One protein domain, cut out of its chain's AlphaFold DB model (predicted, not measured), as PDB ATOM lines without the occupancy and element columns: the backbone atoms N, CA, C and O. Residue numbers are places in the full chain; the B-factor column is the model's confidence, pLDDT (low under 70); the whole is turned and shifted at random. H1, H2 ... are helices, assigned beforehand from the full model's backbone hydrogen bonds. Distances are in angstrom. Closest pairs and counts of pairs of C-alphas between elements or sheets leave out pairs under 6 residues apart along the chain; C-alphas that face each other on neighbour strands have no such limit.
ATOM      1  N   LEU A 191     -46.576  30.585 -16.809       96.81
ATOM      2  CA  LEU A 191     -46.933  30.777 -15.403       96.81
ATOM      3  C   LEU A 191     -46.004  31.791 -14.712       96.81
ATOM      4  O   LEU A 191     -46.485  32.670 -14.007       96.81
ATOM      5  N   GLU A 192     -44.694  31.734 -14.955       95.50
ATOM      6  CA  GLU A 192     -43.716  32.709 -14.451       95.50
ATOM      7  C   GLU A 192     -44.022  34.136 -14.908       95.50
ATOM      8  O   GLU A 192     -43.976  35.061 -14.094       95.50
ATOM      9  N   SER A 193     -44.375  34.319 -16.185       96.56
ATOM     10  CA  SER A 193     -44.767  35.623 -16.721       96.56
ATOM     11  C   SER A 193     -46.045  36.149 -16.056       96.56
ATOM     12  O   SER A 193     -46.092  37.310 -15.649       96.56
ATOM     13  N   LEU A 194     -47.052  35.290 -15.852       96.56
ATOM     14  CA  LEU A 194     -48.290  35.654 -15.154       96.56
ATOM     15  C   LEU A 194     -48.043  36.013 -13.678       96.56
ATOM     16  O   LEU A 194     -48.569  37.017 -13.199       96.56
ATOM     17  N   VAL A 195     -47.208  35.244 -12.968       94.69
ATOM     18  CA  VAL A 195     -46.822  35.515 -11.570       94.69
ATOM     19  C   VAL A 195     -46.077  36.844 -11.447       94.69
ATOM     20  O   VAL A 195     -46.339  37.601 -10.513       94.69
ATOM     21  N   GLU A 196     -45.167  37.158 -12.372       94.06
ATOM     22  CA  GLU A 196     -44.399  38.403 -12.293       94.06
ATOM     23  C   GLU A 196     -45.241  39.631 -12.658       94.06
ATOM     24  O   GLU A 196     -45.170  40.648 -11.972       94.06
ATOM     25  N   ARG A 197     -46.078  39.531 -13.700       94.06
ATOM     26  CA  ARG A 197     -46.926  40.641 -14.171       94.06
ATOM     27  C   ARG A 197     -48.135  40.897 -13.270       94.06
ATOM     28  O   ARG A 197     -48.573  42.041 -13.166       94.06
ATOM     29  N   PHE A 198     -48.687  39.854 -12.642       93.50
ATOM     30  CA  PHE A 198     -49.978  39.934 -11.951       93.50
ATOM     31  C   PHE A 198     -50.023  39.349 -10.531       93.50
ATOM     32  O   PHE A 198     -51.084  39.379  -9.911       93.50
ATOM     33  N   GLY A 199     -48.907  38.874  -9.968       88.06
ATOM     34  CA  GLY A 199     -48.866  38.297  -8.614       88.06
ATOM     35  C   GLY A 199     -49.306  39.243  -7.484       88.06
ATOM     36  O   GLY A 199     -49.618  38.783  -6.387       88.06
ATOM     37  N   ASP A 200     -49.385  40.551  -7.731       88.25
ATOM     38  CA  ASP A 200     -49.944  41.541  -6.802       88.25
ATOM     39  C   ASP A 200     -51.488  41.525  -6.718       88.25
ATOM     40  O   ASP A 200     -52.042  41.939  -5.694       88.25
ATOM     41  N   PHE A 201     -52.199  40.988  -7.716       89.88
ATOM     42  CA  PHE A 201     -53.668  40.941  -7.742       89.88
ATOM     43  C   PHE A 201     -54.219  39.664  -7.084       89.88
ATOM     44  O   PHE A 201     -53.740  38.562  -7.342       89.88
ATOM     45  N   ALA A 202     -55.213  39.811  -6.199       88.94
ATOM     46  CA  ALA A 202     -55.713  38.717  -5.357       88.94
ATOM     47  C   ALA A 202     -56.382  37.588  -6.158       88.94
ATOM     48  O   ALA A 202     -55.999  36.435  -6.000       88.94
ATOM     49  N   ASP A 203     -57.277  37.947  -7.075       90.38
ATOM     50  CA  ASP A 203     -57.950  37.059  -8.032       90.38
ATOM     51  C   ASP A 203     -56.969  36.255  -8.902       90.38
ATOM     52  O   ASP A 203     -57.185  35.074  -9.163       90.38
ATOM     53  N   LEU A 204     -55.853  36.858  -9.326       92.38
ATOM     54  CA  LEU A 204     -54.833  36.142 -10.101       92.38
ATOM     55  C   LEU A 204     -54.039  35.170  -9.225       92.38
ATOM     56  O   LEU A 204     -53.734  34.065  -9.674       92.38
ATOM     57  N   ARG A 205     -53.727  35.539  -7.975       91.31
ATOM     58  CA  ARG A 205     -53.097  34.612  -7.020       91.31
ATOM     59  C   ARG A 205     -54.007  33.430  -6.699       91.31
ATOM     60  O   ARG A 205     -53.523  32.306  -6.663       91.31
ATOM     61  N   GLU A 206     -55.293  33.682  -6.489       89.25
ATOM     62  CA  GLU A 206     -56.320  32.669  -6.247       89.25
ATOM     63  C   GLU A 206     -56.424  31.700  -7.433       89.25
ATOM     64  O   GLU A 206     -56.230  30.497  -7.258       89.25
ATOM     65  N   ALA A 207     -56.570  32.218  -8.658       90.56
ATOM     66  CA  ALA A 207     -56.585  31.407  -9.876       90.56
ATOM     67  C   ALA A 207     -55.302  30.567 -10.054       90.56
ATOM     68  O   ALA A 207     -55.374  29.410 -10.464       90.56
ATOM     69  N   LEU A 208     -54.127  31.108  -9.699       91.00
ATOM     70  CA  LEU A 208     -52.850  30.380  -9.705       91.00
ATOM     71  C   LEU A 208     -52.736  29.320  -8.590       91.00
ATOM     72  O   LEU A 208     -52.061  28.312  -8.789       91.00
ATOM     73  N   MET A 209     -53.355  29.521  -7.420       88.56
ATOM     74  CA  MET A 209     -53.363  28.530  -6.329       88.56
ATOM     75  C   MET A 209     -54.336  27.386  -6.589       88.56
ATOM     76  O   MET A 209     -54.010  26.230  -6.318       88.56
ATOM     77  N   SER A 210     -55.518  27.700  -7.118       87.56
ATOM     78  CA  SER A 210     -56.584  26.729  -7.376       87.56
ATOM     79  C   SER A 210     -56.284  25.804  -8.559       87.56
ATOM     80  O   SER A 210     -56.915  24.755  -8.696       87.56
ATOM     81  N   ARG A 211     -55.308  26.152  -9.406       88.94
ATOM     82  CA  ARG A 211     -54.958  25.378 -10.597       88.94
ATOM     83  C   ARG A 211     -53.978  24.224 -10.269       88.94
ATOM     84  O   ARG A 211     -52.941  24.449  -9.631       88.94
ATOM     85  N   PRO A 212     -54.276  22.970 -10.674       85.06
ATOM     86  CA  PRO A 212     -53.543  21.791 -10.200       85.06
ATOM     87  C   PRO A 212     -52.146  21.629 -10.815       85.06
ATOM     88  O   PRO A 212     -51.251  21.125 -10.138       85.06
ATOM     89  N   ASP A 213     -51.944  22.084 -12.052       87.94
ATOM     90  CA  ASP A 213     -50.703  21.946 -12.830       87.94
ATOM     91  C   ASP A 213     -49.603  22.958 -12.456       87.94
ATOM     92  O   ASP A 213     -48.491  22.868 -12.973       87.94
ATOM     93  N   VAL A 214     -49.878  23.905 -11.551       91.56
ATOM     94  CA  VAL A 214     -48.920  24.944 -11.149       91.56
ATOM     95  C   VAL A 214     -47.839  24.357 -10.226       91.56
ATOM     96  O   VAL A 214     -48.159  23.970  -9.100       91.56
ATOM     97  N   PRO A 215     -46.552  24.333 -10.638       93.38
ATOM     98  CA  PRO A 215     -45.464  23.778  -9.837       93.38
ATOM     99  C   PRO A 215     -45.339  24.437  -8.461       93.38
ATOM    100  O   PRO A 215     -45.442  25.661  -8.333       93.38
ATOM    101  N   ILE A 216     -44.998  23.652  -7.436       94.25
ATOM    102  CA  ILE A 216     -44.822  24.125  -6.053       94.25
ATOM    103  C   ILE A 216     -43.887  25.337  -5.895       94.25
ATOM    104  O   ILE A 216     -44.139  26.208  -5.065       94.25
ATOM    105  N   VAL A 217     -42.840  25.449  -6.719       94.94
ATOM    106  CA  VAL A 217     -41.920  26.602  -6.733       94.94
ATOM    107  C   VAL A 217     -42.643  27.894  -7.138       94.94
ATOM    108  O   VAL A 217     -42.402  28.956  -6.563       94.94
ATOM    109  N   LEU A 218     -43.579  27.811  -8.084       94.69
ATOM    110  CA  LEU A 218     -44.418  28.940  -8.485       94.69
ATOM    111  C   LEU A 218     -45.532  29.194  -7.469       94.69
ATOM    112  O   LEU A 218     -45.805  30.358  -7.168       94.69
ATOM    113  N   ARG A 219     -46.080  28.141  -6.837       93.81
ATOM    114  CA  ARG A 219     -46.982  28.305  -5.684       93.81
ATOM    115  C   ARG A 219     -46.308  29.079  -4.544       93.81
ATOM    116  O   ARG A 219     -46.899  30.006  -3.995       93.81
ATOM    117  N   HIS A 220     -45.042  28.773  -4.257       94.56
ATOM    118  CA  HIS A 220     -44.236  29.506  -3.284       94.56
ATOM    119  C   HIS A 220     -44.046  30.980  -3.682       94.56
ATOM    120  O   HIS A 220     -44.342  31.853  -2.872       94.56
ATOM    121  N   ARG A 221     -43.657  31.292  -4.929       93.19
ATOM    122  CA  ARG A 221     -43.501  32.694  -5.390       93.19
ATOM    123  C   ARG A 221     -44.788  33.524  -5.278       93.19
ATOM    124  O   ARG A 221     -44.736  34.700  -4.923       93.19
ATOM    125  N   VAL A 222     -45.952  32.929  -5.536       92.31
ATOM    126  CA  VAL A 222     -47.260  33.588  -5.341       92.31
ATOM    127  C   VAL A 222     -47.539  33.869  -3.860       92.31
ATOM    128  O   VAL A 222     -47.995  34.959  -3.509       92.31
ATOM    129  N   LEU A 223     -47.220  32.914  -2.986       90.81
ATOM    130  CA  LEU A 223     -47.297  33.050  -1.529       90.81
ATOM    131  C   LEU A 223     -46.350  34.147  -1.005       90.81
ATOM    132  O   LEU A 223     -46.723  34.882  -0.090       90.81
ATOM    133  N   GLU A 224     -45.175  34.335  -1.614       89.12
ATOM    134  CA  GLU A 224     -44.290  35.470  -1.313       89.12
ATOM    135  C   GLU A 224     -44.941  36.816  -1.656       89.12
ATOM    136  O   GLU A 224     -44.992  37.697  -0.796       89.12
ATOM    137  N   LYS A 225     -45.490  36.961  -2.873       87.75
ATOM    138  CA  LYS A 225     -46.197  38.182  -3.307       87.75
ATOM    139  C   LYS A 225     -47.414  38.472  -2.412       87.75
ATOM    140  O   LYS A 225     -47.651  39.628  -2.064       87.75
ATOM    141  N   LEU A 226     -48.149  37.441  -1.973       87.06
ATOM    142  CA  LEU A 226     -49.235  37.573  -0.990       87.06
ATOM    143  C   LEU A 226     -48.721  38.114   0.354       87.06
ATOM    144  O   LEU A 226     -49.264  39.091   0.871       87.06
ATOM    145  N   ALA A 227     -47.665  37.514   0.912       84.50
ATOM    146  CA  ALA A 227     -47.088  37.944   2.185       84.50
ATOM    147  C   ALA A 227     -46.566  39.393   2.121       84.50
ATOM    148  O   ALA A 227     -46.778  40.168   3.056       84.50
ATOM    149  N   GLU A 228     -45.945  39.787   1.006       83.94
ATOM    150  CA  GLU A 228     -45.493  41.158   0.751       83.94
ATOM    151  C   GLU A 228     -46.658  42.152   0.596       83.94
ATOM    152  O   GLU A 228     -46.604  43.261   1.133       83.94
ATOM    153  N   ALA A 229     -47.727  41.776  -0.114       83.25
ATOM    154  CA  ALA A 229     -48.922  42.605  -0.267       83.25
ATOM    155  C   ALA A 229     -49.606  42.879   1.084       83.25
ATOM    156  O   ALA A 229     -49.929  44.030   1.388       83.25
ATOM    157  N   ILE A 230     -49.760  41.852   1.930       78.62
ATOM    158  CA  ILE A 230     -50.331  42.039   3.269       78.62
ATOM    159  C   ILE A 230     -49.356  42.827   4.156       78.62
ATOM    160  O   ILE A 230     -49.783  43.745   4.849       78.62
ATOM    161  N   GLY A 231     -48.048  42.550   4.092       77.25
ATOM    162  CA  GLY A 231     -47.023  43.312   4.816       77.25
ATOM    163  C   GLY A 231     -47.098  44.819   4.544       77.25
ATOM    164  O   GLY A 231     -47.174  45.601   5.492       77.25
ATOM    165  N   ARG A 232     -47.175  45.224   3.267       78.38
ATOM    166  CA  ARG A 232     -47.397  46.628   2.862       78.38
ATOM    167  C   ARG A 232     -48.684  47.198   3.459       78.38
ATOM    168  O   ARG A 232     -48.633  48.206   4.157       78.38
ATOM    169  N   HIS A 233     -49.814  46.509   3.274       73.81
ATOM    170  CA  HIS A 233     -51.109  46.963   3.792       73.81
ATOM    171  C   HIS A 233     -51.104  47.166   5.316       73.81
ATOM    172  O   HIS A 233     -51.712  48.109   5.825       73.81
ATOM    173  N   VAL A 234     -50.404  46.300   6.055       70.25
ATOM    174  CA  VAL A 234     -50.249  46.421   7.508       70.25
ATOM    175  C   VAL A 234     -49.403  47.637   7.878       70.25
ATOM    176  O   VAL A 234     -49.820  48.388   8.757       70.25
ATOM    177  N   VAL A 235     -48.262  47.878   7.217       74.75
ATOM    178  CA  VAL A 235     -47.438  49.078   7.469       74.75
ATOM    179  C   VAL A 235     -48.252  50.355   7.235       74.75
ATOM    180  O   VAL A 235     -48.313  51.205   8.126       74.75
ATOM    181  N   ASP A 236     -48.933  50.451   6.090       70.69
ATOM    182  CA  ASP A 236     -49.702  51.637   5.689       70.69
ATOM    183  C   ASP A 236     -50.857  51.955   6.654       70.69
ATOM    184  O   ASP A 236     -51.190  53.119   6.883       70.69
ATOM    185  N   ARG A 237     -51.485  50.922   7.237       66.06
ATOM    186  CA  ARG A 237     -52.652  51.067   8.126       66.06
ATOM    187  C   ARG A 237     -52.305  51.168   9.611       66.06
ATOM    188  O   ARG A 237     -53.088  51.749  10.361       66.06
ATOM    189  N   ALA A 238     -51.198  50.579  10.064       58.53
ATOM    190  CA  ALA A 238     -50.955  50.376  11.495       58.53
ATOM    191  C   ALA A 238     -50.285  51.556  12.218       58.53
ATOM    192  O   ALA A 238     -50.338  51.584  13.447       58.53
ATOM    193  N   LEU A 239     -49.646  52.502  11.504       53.66
ATOM    194  CA  LEU A 239     -48.787  53.548  12.105       53.66
ATOM    195  C   LEU A 239     -47.779  52.961  13.125       53.66
ATOM    196  O   LEU A 239     -47.519  53.542  14.180       53.66
ATOM    197  N   GLY A 240     -47.278  51.754  12.838       59.41
ATOM    198  CA  GLY A 240     -46.580  50.896  13.795       59.41
ATOM    199  C   GLY A 240     -45.079  50.761  13.547       59.41
ATOM    200  O   GLY A 240     -44.559  51.156  12.506       59.41
ATOM    201  N   ASP A 241     -44.392  50.155  14.515       70.38
ATOM    202  CA  ASP A 241     -42.973  49.803  14.418       70.38
ATOM    203  C   ASP A 241     -42.722  48.852  13.232       70.38
ATOM    204  O   ASP A 241     -43.156  47.693  13.227       70.38
ATOM    205  N   SER A 242     -41.996  49.347  12.227       75.06
ATOM    206  CA  SER A 242     -41.680  48.616  10.999       75.06
ATOM    207  C   SER A 242     -40.895  47.328  11.258       75.06
ATOM    208  O   SER A 242     -41.070  46.355  10.520       75.06
ATOM    209  N   ALA A 243     -40.097  47.265  12.331       77.56
ATOM    210  CA  ALA A 243     -39.371  46.057  12.710       77.56
ATOM    211  C   ALA A 243     -40.325  44.944  13.173       77.56
ATOM    212  O   ALA A 243     -40.135  43.776  12.815       77.56
ATOM    213  N   ARG A 244     -41.389  45.298  13.910       75.56
ATOM    214  CA  ARG A 244     -42.425  44.349  14.346       75.56
ATOM    215  C   ARG A 244     -43.235  43.828  13.162       75.56
ATOM    216  O   ARG A 244     -43.435  42.619  13.067       75.56
ATOM    217  N   VAL A 245     -43.649  44.703  12.239       77.44
ATOM    218  CA  VAL A 245     -44.412  44.284  11.047       77.44
ATOM    219  C   VAL A 245     -43.580  43.343  10.170       77.44
ATOM    220  O   VAL A 245     -44.063  42.275   9.807       77.44
ATOM    221  N   ALA A 246     -42.305  43.661   9.922       79.19
ATOM    222  CA  ALA A 246     -41.407  42.794   9.158       79.19
ATOM    223  C   ALA A 246     -41.236  41.396   9.788       79.19
ATOM    224  O   ALA A 246     -41.187  40.390   9.078       79.19
ATOM    225  N   GLU A 247     -41.165  41.309  11.119       81.12
ATOM    226  CA  GLU A 247     -41.047  40.038  11.839       81.12
ATOM    227  C   GLU A 247     -42.356  39.223  11.842       81.12
ATOM    228  O   GLU A 247     -42.299  37.995  11.758       81.12
ATOM    229  N   VAL A 248     -43.526  39.874  11.866       80.12
ATOM    230  CA  VAL A 248     -44.836  39.212  11.689       80.12
ATOM    231  C   VAL A 248     -45.004  38.698  10.255       80.12
ATOM    232  O   VAL A 248     -45.398  37.548  10.067       80.12
ATOM    233  N   THR A 249     -44.651  39.498   9.243       82.44
ATOM    234  CA  THR A 249     -44.704  39.086   7.829       82.44
ATOM    235  C   THR A 249     -43.767  37.910   7.552       82.44
ATOM    236  O   THR A 249     -44.177  36.939   6.914       82.44
ATOM    237  N   ARG A 250     -42.536  37.939   8.087       85.56
ATOM    238  CA  ARG A 250     -41.595  36.807   8.023       85.56
ATOM    239  C   ARG A 250     -42.182  35.549   8.661       85.56
ATOM    240  O   ARG A 250     -42.077  34.472   8.086       85.56
ATOM    241  N   ASP A 251     -42.809  35.679   9.828       83.50
ATOM    242  CA  ASP A 251     -43.393  34.540  10.533       83.50
ATOM    243  C   ASP A 251     -44.568  33.901   9.783       83.50
ATOM    244  O   ASP A 251     -44.661  32.676   9.713       83.50
ATOM    245  N   ALA A 252     -45.431  34.728   9.187       83.81
ATOM    246  CA  ALA A 252     -46.522  34.259   8.345       83.81
ATOM    247  C   ALA A 252     -46.005  33.567   7.074       83.81
ATOM    248  O   ALA A 252     -46.515  32.505   6.722       83.81
ATOM    249  N   LYS A 253     -44.958  34.112   6.436       88.69
ATOM    250  CA  LYS A 253     -44.288  33.471   5.298       88.69
ATOM    251  C   LYS A 253     -43.709  32.107   5.685       88.69
ATOM    252  O   LYS A 253     -44.039  31.128   5.030       88.69
ATOM    253  N   ASP A 254     -42.947  32.010   6.779       91.69
ATOM    254  CA  ASP A 254     -42.403  30.724   7.249       91.69
ATOM    255  C   ASP A 254     -43.516  29.688   7.505       91.69
ATOM    256  O   ASP A 254     -43.375  28.515   7.158       91.69
ATOM    257  N   ARG A 255     -44.632  30.109   8.123       87.56
ATOM    258  CA  ARG A 255     -45.793  29.243   8.395       87.56
ATOM    259  C   ARG A 255     -46.437  28.747   7.105       87.56
ATOM    260  O   ARG A 255     -46.682  27.552   6.973       87.56
ATOM    261  N   ALA A 256     -46.656  29.650   6.157       88.81
ATOM    262  CA  ALA A 256     -47.238  29.335   4.865       88.81
ATOM    263  C   ALA A 256     -46.325  28.414   4.032       88.81
ATOM    264  O   ALA A 256     -46.817  27.463   3.431       88.81
ATOM    265  N   THR A 257     -45.003  28.622   4.045       93.69
ATOM    266  CA  THR A 257     -44.034  27.755   3.349       93.69
ATOM    267  C   THR A 257     -44.049  26.325   3.903       93.69
ATOM    268  O   THR A 257     -44.074  25.379   3.119       93.69
ATOM    269  N   VAL A 258     -44.113  26.141   5.230       93.12
ATOM    270  CA  VAL A 258     -44.275  24.801   5.841       93.12
ATOM    271  C   VAL A 258     -45.649  24.200   5.519       93.12
ATOM    272  O   VAL A 258     -45.748  23.012   5.236       93.12
ATOM    273  N   ALA A 259     -46.718  25.002   5.498       89.06
ATOM    274  CA  ALA A 259     -48.051  24.525   5.122       89.06
ATOM    275  C   ALA A 259     -48.152  24.112   3.636       89.06
ATOM    276  O   ALA A 259     -48.938  23.222   3.303       89.06
ATOM    277  N   LEU A 260     -47.368  24.739   2.753       90.88
ATOM    278  CA  LEU A 260     -47.231  24.358   1.347       90.88
ATOM    279  C   LEU A 260     -46.441  23.045   1.212       90.88
ATOM    280  O   LEU A 260     -46.923  22.115   0.571       90.88
ATOM    281  N   ALA A 261     -45.288  22.933   1.882       92.81
ATOM    282  CA  ALA A 261     -44.479  21.709   1.911       92.81
ATOM    283  C   ALA A 261     -45.248  20.495   2.469       92.81
ATOM    284  O   ALA A 261     -45.203  19.408   1.896       92.81
ATOM    285  N   GLY A 262     -46.059  20.691   3.513       88.50
ATOM    286  CA  GLY A 262     -46.866  19.625   4.108       88.50
ATOM    287  C   GLY A 262     -47.888  18.988   3.154       88.50
ATOM    288  O   GLY A 262     -48.316  17.864   3.405       88.50
ATOM    289  N   ARG A 263     -48.255  19.669   2.057       86.19
ATOM    290  CA  ARG A 263     -49.161  19.165   1.001       86.19
ATOM    291  C   ARG A 263     -48.437  18.588  -0.215       86.19
ATOM    292  O   ARG A 263     -49.066  17.886  -0.996       86.19
ATOM    293  N   ALA A 264     -47.151  18.887  -0.360       89.69
ATOM    294  CA  ALA A 264     -46.324  18.466  -1.483       89.69
ATOM    295  C   ALA A 264     -46.157  16.941  -1.535       89.69
ATOM    296  O   ALA A 264     -46.236  16.273  -0.496       89.69
ATOM    297  N   ASP A 265     -45.833  16.379  -2.697       91.81
ATOM    298  CA  ASP A 265     -45.215  15.048  -2.773       91.81
ATOM    299  C   ASP A 265     -43.690  15.096  -2.506       91.81
ATOM    300  O   ASP A 265     -43.155  16.109  -2.045       91.81
ATOM    301  N   GLY A 266     -42.982  13.978  -2.694       90.44
ATOM    302  CA  GLY A 266     -41.534  13.908  -2.456       90.44
ATOM    303  C   GLY A 266     -40.706  14.737  -3.444       90.44
ATOM    304  O   GLY A 266     -39.795  15.452  -3.023       90.44
ATOM    305  N   ASP A 267     -41.052  14.692  -4.731       92.62
ATOM    306  CA  ASP A 267     -40.321  15.389  -5.793       92.62
ATOM    307  C   ASP A 267     -40.609  16.899  -5.736       92.62
ATOM    308  O   ASP A 267     -39.694  17.720  -5.849       92.62
ATOM    309  N   GLU A 268     -41.858  17.279  -5.449       94.19
ATOM    310  CA  GLU A 268     -42.234  18.657  -5.131       94.19
ATOM    311  C   GLU A 268     -41.500  19.180  -3.883       94.19
ATOM    312  O   GLU A 268     -40.976  20.298  -3.900       94.19
ATOM    313  N   THR A 269     -41.405  18.386  -2.808       95.56
ATOM    314  CA  THR A 269     -40.673  18.790  -1.591       95.56
ATOM    315  C   THR A 269     -39.199  19.050  -1.904       95.56
ATOM    316  O   THR A 269     -38.668  20.091  -1.510       95.56
ATOM    317  N   ALA A 270     -38.544  18.159  -2.656       95.25
ATOM    318  CA  ALA A 270     -37.151  18.328  -3.062       95.25
ATOM    319  C   ALA A 270     -36.953  19.584  -3.934       95.25
ATOM    320  O   ALA A 270     -36.040  20.379  -3.683       95.25
ATOM    321  N   ALA A 271     -37.843  19.823  -4.906       95.94
ATOM    322  CA  ALA A 271     -37.814  21.016  -5.753       95.94
ATOM    323  C   ALA A 271     -38.012  22.318  -4.950       95.94
ATOM    324  O   ALA A 271     -37.307  23.305  -5.184       95.94
ATOM    325  N   LEU A 272     -38.927  22.324  -3.974       97.19
ATOM    326  CA  LEU A 272     -39.148  23.463  -3.081       97.19
ATOM    327  C   LEU A 272     -37.932  23.722  -2.180       97.19
ATOM    328  O   LEU A 272     -37.496  24.866  -2.067       97.19
ATOM    329  N   VAL A 273     -37.357  22.689  -1.557       97.75
ATOM    330  CA  VAL A 273     -36.176  22.831  -0.686       97.75
ATOM    331  C   VAL A 273     -34.970  23.360  -1.466       97.75
ATOM    332  O   VAL A 273     -34.281  24.263  -0.985       97.75
ATOM    333  N   GLU A 274     -34.729  22.866  -2.681       96.62
ATOM    334  CA  GLU A 274     -33.635  23.349  -3.528       96.62
ATOM    335  C   GLU A 274     -33.870  24.796  -3.998       96.62
ATOM    336  O   GLU A 274     -32.946  25.614  -3.955       96.62
ATOM    337  N   HIS A 275     -35.111  25.170  -4.336       96.25
ATOM    338  CA  HIS A 275     -35.481  26.565  -4.599       96.25
ATOM    339  C   HIS A 275     -35.240  27.471  -3.378       96.25
ATOM    340  O   HIS A 275     -34.659  28.554  -3.509       96.25
ATOM    341  N   LEU A 276     -35.629  27.031  -2.177       97.25
ATOM    342  CA  LEU A 276     -35.401  27.759  -0.925       97.25
ATOM    343  C   LEU A 276     -33.906  27.869  -0.592       97.25
ATOM    344  O   LEU A 276     -33.475  28.903  -0.079       97.25
ATOM    345  N   ARG A 277     -33.087  26.858  -0.908       96.56
ATOM    346  CA  ARG A 277     -31.624  26.955  -0.792       96.56
ATOM    347  C   ARG A 277     -31.067  27.986  -1.771       96.56
ATOM    348  O   ARG A 277     -30.335  28.880  -1.348       96.56
ATOM    349  N   ALA A 278     -31.404  27.874  -3.055       95.94
ATOM    350  CA  ALA A 278     -30.882  28.738  -4.113       95.94
ATOM    351  C   ALA A 278     -31.254  30.218  -3.912       95.94
ATOM    352  O   ALA A 278     -30.452  31.102  -4.202       95.94
ATOM    353  N   SER A 279     -32.439  30.487  -3.357       94.25
ATOM    354  CA  SER A 279     -32.921  31.833  -3.015       94.25
ATOM    355  C   SER A 279     -32.472  32.343  -1.633       94.25
ATOM    356  O   SER A 279     -32.807  33.467  -1.263       94.25
ATOM    357  N   GLY A 280     -31.721  31.550  -0.854       93.75
ATOM    358  CA  GLY A 280     -31.246  31.928   0.487       93.75
ATOM    359  C   GLY A 280     -32.328  31.936   1.578       93.75
ATOM    360  O   GLY A 280     -32.118  32.496   2.654       93.75
ATOM    361  N   GLN A 281     -33.480  31.325   1.312       94.75
ATOM    362  CA  GLN A 281     -34.664  31.319   2.176       94.75
ATOM    363  C   GLN A 281     -34.778  30.074   3.068       94.75
ATOM    364  O   GLN A 281     -35.562  30.063   4.018       94.75
ATOM    365  N   LEU A 282     -33.968  29.040   2.817       96.56
ATOM    366  CA  LEU A 282     -33.848  27.860   3.673       96.56
ATOM    367  C   LEU A 282     -33.124  28.209   4.988       96.56
ATOM    368  O   LEU A 282     -31.941  27.933   5.180       96.56
ATOM    369  N   THR A 283     -33.834  28.873   5.901       95.31
ATOM    370  CA  THR A 283     -33.275  29.330   7.179       95.31
ATOM    371  C   THR A 283     -33.353  28.257   8.270       95.31
ATOM    372  O   THR A 283     -34.267  27.433   8.305       95.31
TER     373      THR A 283
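AT A GLANCE: This is residues 191 to 283 of the 530 residues of the protein "DUF2336 domain-containing protein" of Siculibacillus lacustris (UniProt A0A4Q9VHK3). A long helical hairpin, H3 and H4, makes the length of this domain, and the three shorter helices gather toward the end away from its turn. H1 and H2, side by side and running opposite ways, pack on the first half of H3 on the side away from H4, while H5 folds back after H4 and packs steeply on the first turns of H3; the turn of the hairpin, residues 236 to 241, sticks out. The 93 printed residues hold five named helices, H1 to H5 in chain order, and no named strand, and the class is all helix. The whole is compact, with a radius of gyration of the C-alphas of 13.8 A and spans of 42 by 29 by 20 A.

HOW THE PARTS SIT: H3, residues 216 to 238, is the hub and touches the four other helices. H4, residues 242 to 261, forms a helical hairpin with H3: they touch at a shallow tilt of 25 degrees, opposite ways, with the C-alphas of Gly 231 and Thr 249 closest at 5.7 A. H2, residues 202 to 210, also forms a hairpin with H3, at a shallow tilt of 30 degrees; it touches residues 219 to 226 of H3 alone, and the C-alphas of Arg 205 and Val 222 are closest at 6.2 A. H1, residues 191 to 198, touches residues 218 to 222 of H3 alone, the same way at a shallow tilt of 14 degrees, with the C-alphas of Val 195 and Val 222 closest at 6.5 A. H1 and H2 touch only at the corner by their link, and only just, with 3 pairs of C-alphas within 8 A; the closest are those of Phe 198 and Leu 204, 6.4 A. H5, residues 266 to 278, touches residues 216 to 220 of H3 alone, at a steep tilt of 54 degrees, with the C-alphas of Val 217 and Leu 272 closest at 5.6 A. H4 and H5, a hairpin at a shallow tilt of 29 degrees, only just touch, with 3 pairs of C-alphas within 8 A; the closest are those of Ala 261 and Thr 269, 5.9 A. H1 and H2 are each apart from H4 and H5. In H1, H2, H3, H4 and H5 every O i to N i+4 pair is within hydrogen-bond range.

IN THESE COORDINATES: H3 runs 32.2 A from C-alpha 216 at (-44.822, 24.125, -6.053) to C-alpha 238 at (-50.955, 50.376, 11.495). H4 is 28.5 A long and H5 18.3 A, ending with C-alpha 278 at (-30.882, 28.738, -4.113). H1, 10.2 A long, begins with C-alpha 191 at (-46.933, 30.777, -15.403), and H2 is 12.2 A long.

THE WHOLE: The two C-alphas farthest apart are those of Leu 239 and Asp 267, 43.0 A. The printed part has no cut, and the four links between helices are tight. The mean pLDDT of the printed part is 87.6; residues 237 to 240 are under 70.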